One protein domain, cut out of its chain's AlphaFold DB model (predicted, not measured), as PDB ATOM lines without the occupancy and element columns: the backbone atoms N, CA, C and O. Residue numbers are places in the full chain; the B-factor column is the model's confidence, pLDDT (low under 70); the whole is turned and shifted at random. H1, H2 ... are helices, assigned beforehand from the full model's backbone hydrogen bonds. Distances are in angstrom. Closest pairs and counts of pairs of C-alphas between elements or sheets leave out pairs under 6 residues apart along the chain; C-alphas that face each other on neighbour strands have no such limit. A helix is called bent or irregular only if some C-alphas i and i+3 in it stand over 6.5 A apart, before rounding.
ATOM      1  N   SER A 213       8.288  88.890  84.147       64.50
ATOM      2  CA  SER A 213       8.000  88.376  85.494       64.50
ATOM      3  C   SER A 213       8.485  86.933  85.656       64.50
ATOM      4  O   SER A 213       9.168  86.625  86.626       64.50
ATOM      5  N   LYS A 214       8.253  86.076  84.649       66.38
ATOM      6  CA  LYS A 214       8.772  84.701  84.619       66.38
ATOM      7  C   LYS A 214      10.306  84.644  84.605       66.38
ATOM      8  O   LYS A 214      10.890  83.786  85.255       66.38
ATOM      9  N   ILE A 215      10.975  85.558  83.901       68.12
ATOM     10  CA  ILE A 215      12.445  85.663  83.924       68.12
ATOM     11  C   ILE A 215      12.935  86.045  85.329       68.12
ATOM     12  O   ILE A 215      13.865  85.417  85.828       68.12
ATOM     13  N   MET A 216      12.308  87.035  85.975       68.56
ATOM     14  CA  MET A 216      12.641  87.430  87.351       68.56
ATOM     15  C   MET A 216      12.381  86.311  88.360       68.56
ATOM     16  O   MET A 216      13.206  86.098  89.243       68.56
ATOM     17  N   SER A 217      11.238  85.628  88.250       64.94
ATOM     18  CA  SER A 217      10.864  84.595  89.202       64.94
ATOM     19  C   SER A 217      11.659  83.327  88.957       64.94
ATOM     20  O   SER A 217      12.228  82.830  89.902       64.94
ATOM     21  N   GLU A 218      11.763  82.821  87.726       69.00
ATOM     22  CA  GLU A 218      12.321  81.489  87.457       69.00
ATOM     23  C   GLU A 218      13.787  81.504  87.015       69.00
ATOM     24  O   GLU A 218      14.592  80.747  87.551       69.00
ATOM     25  N   ILE A 219      14.156  82.338  86.038       70.25
ATOM     26  CA  ILE A 219      15.477  82.265  85.384       70.25
ATOM     27  C   ILE A 219      16.564  82.918  86.237       70.25
ATOM     28  O   ILE A 219      17.657  82.367  86.381       70.25
ATOM     29  N   LEU A 220      16.269  84.083  86.816       72.75
ATOM     30  CA  LEU A 220      17.219  84.809  87.657       72.75
ATOM     31  C   LEU A 220      17.727  83.936  88.819       72.75
ATOM     32  O   LEU A 220      18.943  83.851  88.992       72.75
ATOM     33  N   PRO A 221      16.854  83.239  89.575       72.00
ATOM     34  CA  PRO A 221      17.296  82.459  90.726       72.00
ATOM     35  C   PRO A 221      17.843  81.079  90.376       72.00
ATOM     36  O   PRO A 221      18.626  80.544  91.149       72.00
ATOM     37  N   SER A 222      17.447  80.496  89.239       70.75
ATOM     38  CA  SER A 222      17.888  79.147  88.852       70.75
ATOM     39  C   SER A 222      19.160  79.124  88.006       70.75
ATOM     40  O   SER A 222      19.856  78.112  88.006       70.75
ATOM     41  N   ILE A 223      19.474  80.208  87.288       73.44
ATOM     42  CA  ILE A 223      20.607  80.246  86.350       73.44
ATOM     43  C   ILE A 223      21.583  81.363  86.714       73.44
ATOM     44  O   ILE A 223      22.759  81.096  86.954       73.44
ATOM     45  N   LEU A 224      21.107  82.610  86.776       77.62
ATOM     46  CA  LEU A 224      21.999  83.762  86.924       77.62
ATOM     47  C   LEU A 224      22.622  83.826  88.323       77.62
ATOM     48  O   LEU A 224      23.843  83.900  88.441       77.62
ATOM     49  N   LEU A 225      21.807  83.760  89.380       81.88
ATOM     50  CA  LEU A 225      22.309  83.848  90.752       81.88
ATOM     51  C   LEU A 225      23.307  82.729  91.087       81.88
ATOM     52  O   LEU A 225      24.401  83.083  91.520       81.88
ATOM     53  N   PRO A 226      23.043  81.434  90.812       83.31
ATOM     54  CA  PRO A 226      24.019  80.375  91.076       83.31
ATOM     55  C   PRO A 226      25.335  80.565  90.316       83.31
ATOM     56  O   PRO A 226      26.405  80.328  90.869       83.31
ATOM     57  N   SER A 227      25.287  81.055  89.070       82.19
ATOM     58  CA  SER A 227      26.506  81.300  88.285       82.19
ATOM     59  C   SER A 227      27.426  82.368  88.893       82.19
ATOM     60  O   SER A 227      28.639  82.307  88.703       82.19
ATOM     61  N   LEU A 228      26.863  83.308  89.661       85.19
ATOM     62  CA  LEU A 228      27.604  84.343  90.385       85.19
ATOM     63  C   LEU A 228      27.929  83.925  91.827       85.19
ATOM     64  O   LEU A 228      28.975  84.285  92.355       85.19
ATOM     65  N   GLN A 229      27.042  83.159  92.462       88.44
ATOM     66  CA  GLN A 229      27.157  82.732  93.854       88.44
ATOM     67  C   GLN A 229      28.171  81.602  94.036       88.44
ATOM     68  O   GLN A 229      29.021  81.713  94.914       88.44
ATOM     69  N   ASN A 230      28.164  80.573  93.182       89.19
ATOM     70  CA  ASN A 230      29.051  79.416  93.341       89.19
ATOM     71  C   ASN A 230      30.547  79.802  93.340       89.19
ATOM     72  O   ASN A 230      31.286  79.312  94.193       89.19
ATOM     73  N   PRO A 231      31.042  80.697  92.453       91.75
ATOM     74  CA  PRO A 231      32.432  81.148  92.530       91.75
ATOM     75  C   PRO A 231      32.754  81.877  93.838       91.75
ATOM     76  O   PRO A 231      33.861  81.734  94.353       91.75
ATOM     77  N   ILE A 232      31.797  82.631  94.392       93.94
ATOM     78  CA  ILE A 232      31.955  83.302  95.687       93.94
ATOM     79  C   ILE A 232      32.004  82.274  96.822       93.94
ATOM     80  O   ILE A 232      32.852  82.406  97.698       93.94
ATOM     81  N   GLU A 233      31.140  81.256  96.812       92.81
ATOM     82  CA  GLU A 233      31.155  80.170  97.805       92.81
ATOM     83  C   GLU A 233      32.521  79.484  97.831       92.81
ATOM     84  O   GLU A 233      33.180  79.474  98.869       92.81
ATOM     85  N   ILE A 234      33.008  79.035  96.667       92.25
ATOM     86  CA  ILE A 234      34.321  78.388  96.519       92.25
ATOM     87  C   ILE A 234      35.449  79.306  97.005       92.25
ATOM     88  O   ILE A 234      36.369  78.863  97.695       92.25
ATOM     89  N   PHE A 235      35.389  80.589  96.654       94.56
ATOM     90  CA  PHE A 235      36.378  81.580  97.065       94.56
ATOM     91  C   PHE A 235      36.396  81.799  98.583       94.56
ATOM     92  O   PHE A 235      37.463  81.824  99.195       94.56
ATOM     93  N   VAL A 236      35.226  81.933  99.208       94.12
ATOM     94  CA  VAL A 236      35.107  82.120 100.659       94.12
ATOM     95  C   VAL A 236      35.515  80.846 101.400       94.12
ATOM     96  O   VAL A 236      36.227  80.929 102.401       94.12
ATOM     97  N   GLU A 237      35.144  79.669 100.897       93.62
ATOM     98  CA  GLU A 237      35.627  78.392 101.422       93.62
ATOM     99  C   GLU A 237      37.151  78.289 101.389       93.62
ATOM    100  O   GLU A 237      37.739  77.846 102.370       93.62
ATOM    101  N   ASP A 238      37.797  78.683 100.288       93.38
ATOM    102  CA  ASP A 238      39.259  78.663 100.173       93.38
ATOM    103  C   ASP A 238      39.921  79.565 101.227       93.38
ATOM    104  O   ASP A 238      40.847  79.131 101.916       93.38
ATOM    105  N   ILE A 239      39.384  80.773 101.443       93.75
ATOM    106  CA  ILE A 239      39.846  81.683 102.506       93.75
ATOM    107  C   ILE A 239      39.758  81.002 103.875       93.75
ATOM    108  O   ILE A 239      40.720  81.004 104.649       93.75
ATOM    109  N   PHE A 240      38.606  80.410 104.196       92.50
ATOM    110  CA  PHE A 240      38.409  79.770 105.492       92.50
ATOM    111  C   PHE A 240      39.237  78.490 105.649       92.50
ATOM    112  O   PHE A 240      39.733  78.244 106.746       92.50
ATOM    113  N   LYS A 241      39.440  77.696 104.587       92.12
ATOM    114  CA  LYS A 241      40.306  76.502 104.602       92.12
ATOM    115  C   LYS A 241      41.745  76.884 104.941       92.12
ATOM    116  O   LYS A 241      42.365  76.259 105.802       92.12
ATOM    117  N   LYS A 242      42.254  77.960 104.338       91.31
ATOM    118  CA  LYS A 242      43.589  78.497 104.642       91.31
ATOM    119  C   LYS A 242      43.676  79.019 106.075       91.31
ATOM    120  O   LYS A 242      44.618  78.695 106.795       91.31
ATOM    121  N   LEU A 243      42.655  79.741 106.537       90.56
ATOM    122  CA  LEU A 243      42.586  80.234 107.913       90.56
ATOM    123  C   LEU A 243      42.534  79.093 108.944       90.56
ATOM    124  O   LEU A 243      43.251  79.143 109.944       90.56
ATOM    125  N   ALA A 244      41.756  78.041 108.684       90.12
ATOM    126  CA  ALA A 244      41.698  76.847 109.523       90.12
ATOM    127  C   ALA A 244      43.058  76.134 109.585       90.12
ATOM    128  O   ALA A 244      43.501  75.764 110.674       90.12
ATOM    129  N   SER A 245      43.763  76.032 108.452       89.12
ATOM    130  CA  SER A 245      45.112  75.458 108.397       89.12
ATOM    131  C   SER A 245      46.116  76.247 109.241       89.12
ATOM    132  O   SER A 245      46.883  75.636 109.980       89.12
ATOM    133  N   ILE A 246      46.097  77.584 109.190       87.62
ATOM    134  CA  ILE A 246      46.965  78.439 110.021       87.62
ATOM    135  C   ILE A 246      46.647  78.271 111.512       87.62
ATOM    136  O   ILE A 246      47.543  78.258 112.356       87.62
ATOM    137  N   MET A 247      45.364  78.133 111.847       86.38
ATOM    138  CA  MET A 247      44.906  77.978 113.226       86.38
ATOM    139  C   MET A 247      45.021  76.539 113.756       86.38
ATOM    140  O   MET A 247      44.700  76.309 114.921       86.38
ATOM    141  N   ASN A 248      45.489  75.585 112.941       88.06
ATOM    142  CA  ASN A 248      45.507  74.150 113.245       88.06
ATOM    143  C   ASN A 248      44.129  73.608 113.664       88.06
ATOM    144  O   ASN A 248      44.015  72.791 114.579       88.06
ATOM    145  N   ILE A 249      43.073  74.093 113.010       90.19
ATOM    146  CA  ILE A 249      41.703  73.636 113.225       90.19
ATOM    147  C   ILE A 249      41.376  72.608 112.144       90.19
ATOM    148  O   ILE A 249      41.334  72.938 110.961       90.19
ATOM    149  N   ASP A 250      41.103  71.375 112.562       86.56
ATOM    150  CA  ASP A 250      40.552  70.345 111.684       86.56
ATOM    151  C   ASP A 250      39.033  70.542 111.580       86.56
ATOM    152  O   ASP A 250      38.262  70.105 112.438       86.56
ATOM    153  N   ALA A 251      38.609  71.312 110.578       80.31
ATOM    154  CA  ALA A 251      37.205  71.589 110.312       80.31
ATOM    155  C   ALA A 251      36.911  71.504 108.815       80.31
ATOM    156  O   ALA A 251      37.631  72.056 107.983       80.31
ATOM    157  N   THR A 252      35.797  70.856 108.481       81.94
ATOM    158  CA  THR A 252      35.198  70.976 107.151       81.94
ATOM    159  C   THR A 252      34.377  72.258 107.115       81.94
ATOM    160  O   THR A 252      33.525  72.472 107.978       81.94
ATOM    161  N   ILE A 253      34.662  73.119 106.143       85.81
ATOM    162  CA  ILE A 253      33.968  74.391 105.953       85.81
ATOM    163  C   ILE A 253      33.122  74.276 104.693       85.81
ATOM    164  O   ILE A 253      33.652  73.929 103.640       85.81
ATOM    165  N   ASP A 254      31.837  74.573 104.845       86.44
ATOM    166  CA  ASP A 254      30.833  74.591 103.786       86.44
ATOM    167  C   ASP A 254      30.174  75.975 103.788       86.44
ATOM    168  O   ASP A 254      29.754  76.471 104.844       86.44
ATOM    169  N   VAL A 255      30.158  76.632 102.630       86.94
ATOM    170  CA  VAL A 255      29.597  77.975 102.463       86.94
ATOM    171  C   VAL A 255      28.488  77.893 101.434       86.94
ATOM    172  O   VAL A 255      28.742  77.658 100.263       86.94
ATOM    173  N   SER A 256      27.260  78.169 101.868       86.50
ATOM    174  CA  SER A 256      26.094  78.164 100.987       86.50
ATOM    175  C   SER A 256      25.325  79.477 101.070       86.50
ATOM    176  O   SER A 256      25.004  79.949 102.173       86.50
ATOM    177  N   PHE A 257      24.933  80.035  99.929       82.25
ATOM    178  CA  PHE A 257      23.957  81.114  99.889       82.25
ATOM    179  C   PHE A 257      22.574  80.607 100.292       82.25
ATOM    180  O   PHE A 257      22.093  79.564  99.851       82.25
ATOM    181  N   LYS A 258      21.881  81.396 101.118       78.69
ATOM    182  CA  LYS A 258      20.459  81.153 101.364       78.69
ATOM    183  C   LYS A 258      19.668  81.531 100.110       78.69
ATOM    184  O   LYS A 258      19.881  82.629  99.587       78.69
ATOM    185  N   PRO A 259      18.736  80.683  99.649       67.69
ATOM    186  CA  PRO A 259      17.919  80.999  98.488       67.69
ATOM    187  C   PRO A 259      17.094  82.265  98.754       67.69
ATOM    188  O   PRO A 259      16.379  82.360  99.750       67.69
ATOM    189  N   ILE A 260      17.222  83.252  97.861       63.50
ATOM    190  CA  ILE A 260      16.533  84.553  97.955       63.50
ATOM    191  C   ILE A 260      15.112  84.456  97.384       63.50
ATOM    192  O   ILE A 260      14.189  85.092  97.885       63.50
ATOM    193  N   PHE A 261      14.936  83.632  96.349       59.25
ATOM    194  CA  PHE A 261      13.655  83.401  95.696       59.25
ATOM    195  C   PHE A 261      13.260  81.939  95.874       59.25
ATOM    196  O   PHE A 261      13.842  81.042  95.268       59.25
ATOM    197  N   THR A 262      12.245  81.692  96.690       52.81
ATOM    198  CA  THR A 262      11.571  80.397  96.754       52.81
ATOM    199  C   THR A 262      10.494  80.361  95.674       52.81
ATOM    200  O   THR A 262       9.307  80.502  95.953       52.81
ATOM    201  N   ILE A 263      10.909  80.173  94.415       52.59
ATOM    202  CA  ILE A 263       9.990  79.895  93.286       52.59
ATOM    203  C   ILE A 263       8.986  78.807  93.672       52.59
ATOM    204  O   ILE A 263       7.814  78.851  93.302       52.59
ATOM    205  N   ASP A 264       9.453  77.868  94.487       54.03
ATOM    206  CA  ASP A 264       8.743  76.664  94.829       54.03
ATOM    207  C   ASP A 264       8.127  76.668  96.230       54.03
ATOM    208  O   ASP A 264       7.644  75.629  96.627       54.03
ATOM    209  N   GLN A 265       7.969  77.773  96.974       56.62
ATOM    210  CA  GLN A 265       7.274  77.666  98.280       56.62
ATOM    211  C   GLN A 265       5.879  77.018  98.168       56.62
ATOM    212  O   GLN A 265       5.490  76.226  99.020       56.62
ATOM    213  N   LEU A 266       5.155  77.282  97.076       56.59
ATOM    214  CA  LEU A 266       3.890  76.614  96.755       56.59
ATOM    215  C   LEU A 266       4.072  75.198  96.186       56.59
ATOM    216  O   LEU A 266       3.251  74.331  96.462       56.59
ATOM    217  N   SER A 267       5.107  74.952  95.384       60.91
ATOM    218  CA  SER A 267       5.387  73.650  94.754       60.91
ATOM    219  C   SER A 267       5.984  72.652  95.748       60.91
ATOM    220  O   SER A 267       5.508  71.527  95.832       60.91
ATOM    221  N   ASP A 268       6.937  73.083  96.567       65.06
ATOM    222  CA  ASP A 268       7.517  72.386  97.708       65.06
ATOM    223  C   ASP A 268       6.490  72.181  98.812       65.06
ATOM    224  O   ASP A 268       6.413  71.075  99.331       65.06
ATOM    225  N   ALA A 269       5.615  73.152  99.112       64.62
ATOM    226  CA  ALA A 269       4.481  72.901 100.007       64.62
ATOM    227  C   ALA A 269       3.529  71.842  99.433       64.62
ATOM    228  O   ALA A 269       3.023  71.002 100.173       64.62
ATOM    229  N   ARG A 270       3.309  71.829  98.113       67.44
ATOM    230  CA  ARG A 270       2.452  70.841  97.441       67.44
ATOM    231  C   ARG A 270       3.118  69.468  97.340       67.44
ATOM    232  O   ARG A 270       2.442  68.458  97.506       67.44
ATOM    233  N   ARG A 271       4.435  69.402  97.129       70.50
ATOM    234  CA  ARG A 271       5.242  68.174  97.208       70.50
ATOM    235  C   ARG A 271       5.269  67.648  98.635       70.50
ATOM    236  O   ARG A 271       5.011  66.469  98.826       70.50
ATOM    237  N   ALA A 272       5.496  68.508  99.621       70.31
ATOM    238  CA  ALA A 272       5.420  68.191 101.042       70.31
ATOM    239  C   ALA A 272       4.024  67.670 101.422       70.31
ATOM    240  O   ALA A 272       3.919  66.661 102.113       70.31
ATOM    241  N   GLU A 273       2.953  68.282 100.911       75.56
ATOM    242  CA  GLU A 273       1.576  67.814 101.100       75.56
ATOM    243  C   GLU A 273       1.350  66.432 100.464       75.56
ATOM    244  O   GLU A 273       0.773  65.551 101.101       75.56
ATOM    245  N   ILE A 274       1.814  66.209  99.231       78.75
ATOM    246  CA  ILE A 274       1.692  64.918  98.534       78.75
ATOM    247  C   ILE A 274       2.494  63.830  99.260       78.75
ATOM    248  O   ILE A 274       1.958  62.757  99.528       78.75
ATOM    249  N   LEU A 275       3.746  64.107  99.625       79.19
ATOM    250  CA  LEU A 275       4.619  63.177 100.346       79.19
ATOM    251  C   LEU A 275       4.079  62.863 101.746       79.19
ATOM    252  O   LEU A 275       4.134  61.712 102.169       79.19
ATOM    253  N   SER A 276       3.482  63.853 102.421       78.38
ATOM    254  CA  SER A 276       2.784  63.658 103.695       78.38
ATOM    255  C   SER A 276       1.517  62.817 103.549       78.38
ATOM    256  O   SER A 276       1.217  62.035 104.444       78.38
ATOM    257  N   LYS A 277       0.748  62.982 102.465       81.00
ATOM    258  CA  LYS A 277      -0.470  62.192 102.209       81.00
ATOM    259  C   LYS A 277      -0.166  60.744 101.836       81.00
ATOM    260  O   LYS A 277      -1.006  59.879 102.059       81.00
ATOM    261  N   LEU A 278       0.999  60.498 101.242       83.25
ATOM    262  CA  LEU A 278       1.447  59.174 100.811       83.25
ATOM    263  C   LEU A 278       2.295  58.441 101.867       83.25
ATOM    264  O   LEU A 278       2.675  57.300 101.626       83.25
ATOM    265  N   ASP A 279       2.579  59.079 103.009       81.12
ATOM    266  CA  ASP A 279       3.359  58.538 104.138       81.12
ATOM    267  C   ASP A 279       4.765  58.032 103.741       81.12
ATOM    268  O   ASP A 279       5.289  57.058 104.277       81.12
ATOM    269  N   ILE A 280       5.377  58.693 102.749       77.81
ATOM    270  CA  ILE A 280       6.671  58.296 102.159       77.81
ATOM    271  C   ILE A 280       7.856  58.843 102.969       77.81
ATOM    272  O   ILE A 280       8.933  58.249 102.966       77.81
ATOM    273  N   CYS A 281       7.676  59.973 103.659       77.94
ATOM    274  CA  CYS A 281       8.737  60.676 104.381       77.94
ATOM    275  C   CYS A 281       8.314  61.007 105.815       77.94
ATOM    276  O   CYS A 281       7.136  61.219 106.107       77.94
ATOM    277  N   SER A 282       9.293  61.119 106.710       77.81
ATOM    278  CA  SER A 282       9.073  61.555 108.087       77.81
ATOM    279  C   SER A 282       8.666  63.034 108.160       77.81
ATOM    280  O   SER A 282       8.976  63.848 107.287       77.81
ATOM    281  N   LYS A 283       8.003  63.426 109.256       73.06
ATOM    282  CA  LYS A 283       7.581  64.823 109.487       73.06
ATOM    283  C   LYS A 283       8.742  65.824 109.470       73.06
ATOM    284  O   LYS A 283       8.528  66.992 109.159       73.06
ATOM    285  N   GLU A 284       9.946  65.386 109.823       71.69
ATOM    286  CA  GLU A 284      11.149  66.224 109.831       71.69
ATOM    287  C   GLU A 284      11.691  66.463 108.417       71.69
ATOM    288  O   GLU A 284      12.073  67.582 108.078       71.69
ATOM    289  N   GLU A 285      11.644  65.447 107.555       68.50
ATOM    290  CA  GLU A 285      12.020  65.563 106.142       68.50
ATOM    291  C   GLU A 285      11.031  66.446 105.371       68.50
ATOM    292  O   GLU A 285      11.439  67.293 104.579       68.50
ATOM    293  N   ILE A 286       9.735  66.326 105.669       69.44
ATOM    294  CA  ILE A 286       8.676  67.165 105.085       69.44
ATOM    295  C   ILE A 286       8.866  68.641 105.468       69.44
ATOM    296  O   ILE A 286       8.673  69.522 104.632       69.44
ATOM    297  N   ARG A 287       9.283  68.925 106.710       64.44
ATOM    298  CA  ARG A 287       9.591  70.291 107.165       64.44
ATOM    299  C   ARG A 287      10.783  70.893 106.430       64.44
ATOM    300  O   ARG A 287      10.671  72.013 105.942       64.44
ATOM    301  N   LYS A 288      11.860  70.121 106.258       68.69
ATOM    302  CA  LYS A 288      13.026  70.543 105.469       68.69
ATOM    303  C   LYS A 288      12.665  70.844 104.013       68.69
ATOM    304  O   LYS A 288      13.104  71.863 103.497       68.69
ATOM    305  N   ILE A 289      11.843  70.003 103.378       66.38
ATOM    306  CA  ILE A 289      11.362  70.229 102.003       66.38
ATOM    307  C   ILE A 289      10.504  71.500 101.929       66.38
ATOM    308  O   ILE A 289      10.652  72.276 100.998       66.38
ATOM    309  N   ALA A 290       9.656  71.757 102.926       62.00
ATOM    310  CA  ALA A 290       8.824  72.961 102.989       62.00
ATOM    311  C   ALA A 290       9.583  74.241 103.408       62.00
ATOM    312  O   ALA A 290       8.976  75.313 103.466       62.00
ATOM    313  N   GLY A 291      10.880  74.147 103.727       59.84
ATOM    314  CA  GLY A 291      11.691  75.274 104.195       59.84
ATOM    315  C   GLY A 291      11.319  75.786 105.595       59.84
ATOM    316  O   GLY A 291      11.476  76.981 105.852       59.84
TER     317      GLY A 291
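This is residues 213 to 291 of the 292 residues of an uncharacterized protein of Candidatus Huberarchaeum crystalense (UniProt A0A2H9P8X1). One long, bent helix, H1, stretches out on one side, and a small helical hairpin of H2 and H3 lies apart from it. A long link with no named element, residues 247 to 264, folds back from the far end of H1 to the hairpin, and the outline of the whole is flat. The printed part has 79 residues, with three named helices in the order H1, H2, H3 and no named strand; its class is all helix. It is only just extended, close to loose, with a radius of gyration of the C-alphas of 17.5 A, and it spans 50 by 35 by 13 A.

H1, residues 213 to 246, was assigned as one helix by its hydrogen bonds, but it is bent: C-alphas 222 and 225 are 6.7 A apart. Its first arm, H1a, residues 213 to 222, begins with C-alpha 213 at (8.000, 88.376, 85.494) and is 13.9 A from first to last C-alpha. H1a is itself irregular, with C-alphas 217 and 220 6.54 A apart. The second arm, H1b, residues 225 to 246, is 31.8 A long and ends with C-alpha 246 at (46.965, 78.439, 110.021). Residues 223 and 224 belong to neither arm. H2, residues 265 to 277, measures 17.7 A from first to last C-alpha. H3, residues 283 to 289, measures 10.0 A and ends with C-alpha 289 at (11.362, 70.229, 102.003).

The lines of H1a and H1b stand at a shallow tilt of 29 degrees. H1a touches no helix, and H1b touches no helix. H1a is apart from H2 and from H3, and H1b is apart from both as well. H2 and H3 touch, with 8 pairs of C-alphas within 8 A; their closest C-alphas, those of Ala 272 and Ile 286, are 5.3 A apart. They run opposite ways at a shallow tilt of 27 degrees and form a helical hairpin, with centres 9.9 A apart. In H2 and H3 every O i to N i+4 pair is within hydrogen-bond range, while H1a has 4 of 6 and H1b 16 of 18.

The two C-alphas farthest apart, those of Ile 246 and Lys 277, are 50.7 A from each other. The printed part has no cut. The link from H1 to H2, 18 residues, is long; the link from H2 to H3, 5 residues, is tight. The mean pLDDT of the printed part is 77.2, and 25 residues are under 70: residues 213 to 218, 259 to 270 and 285 to 291.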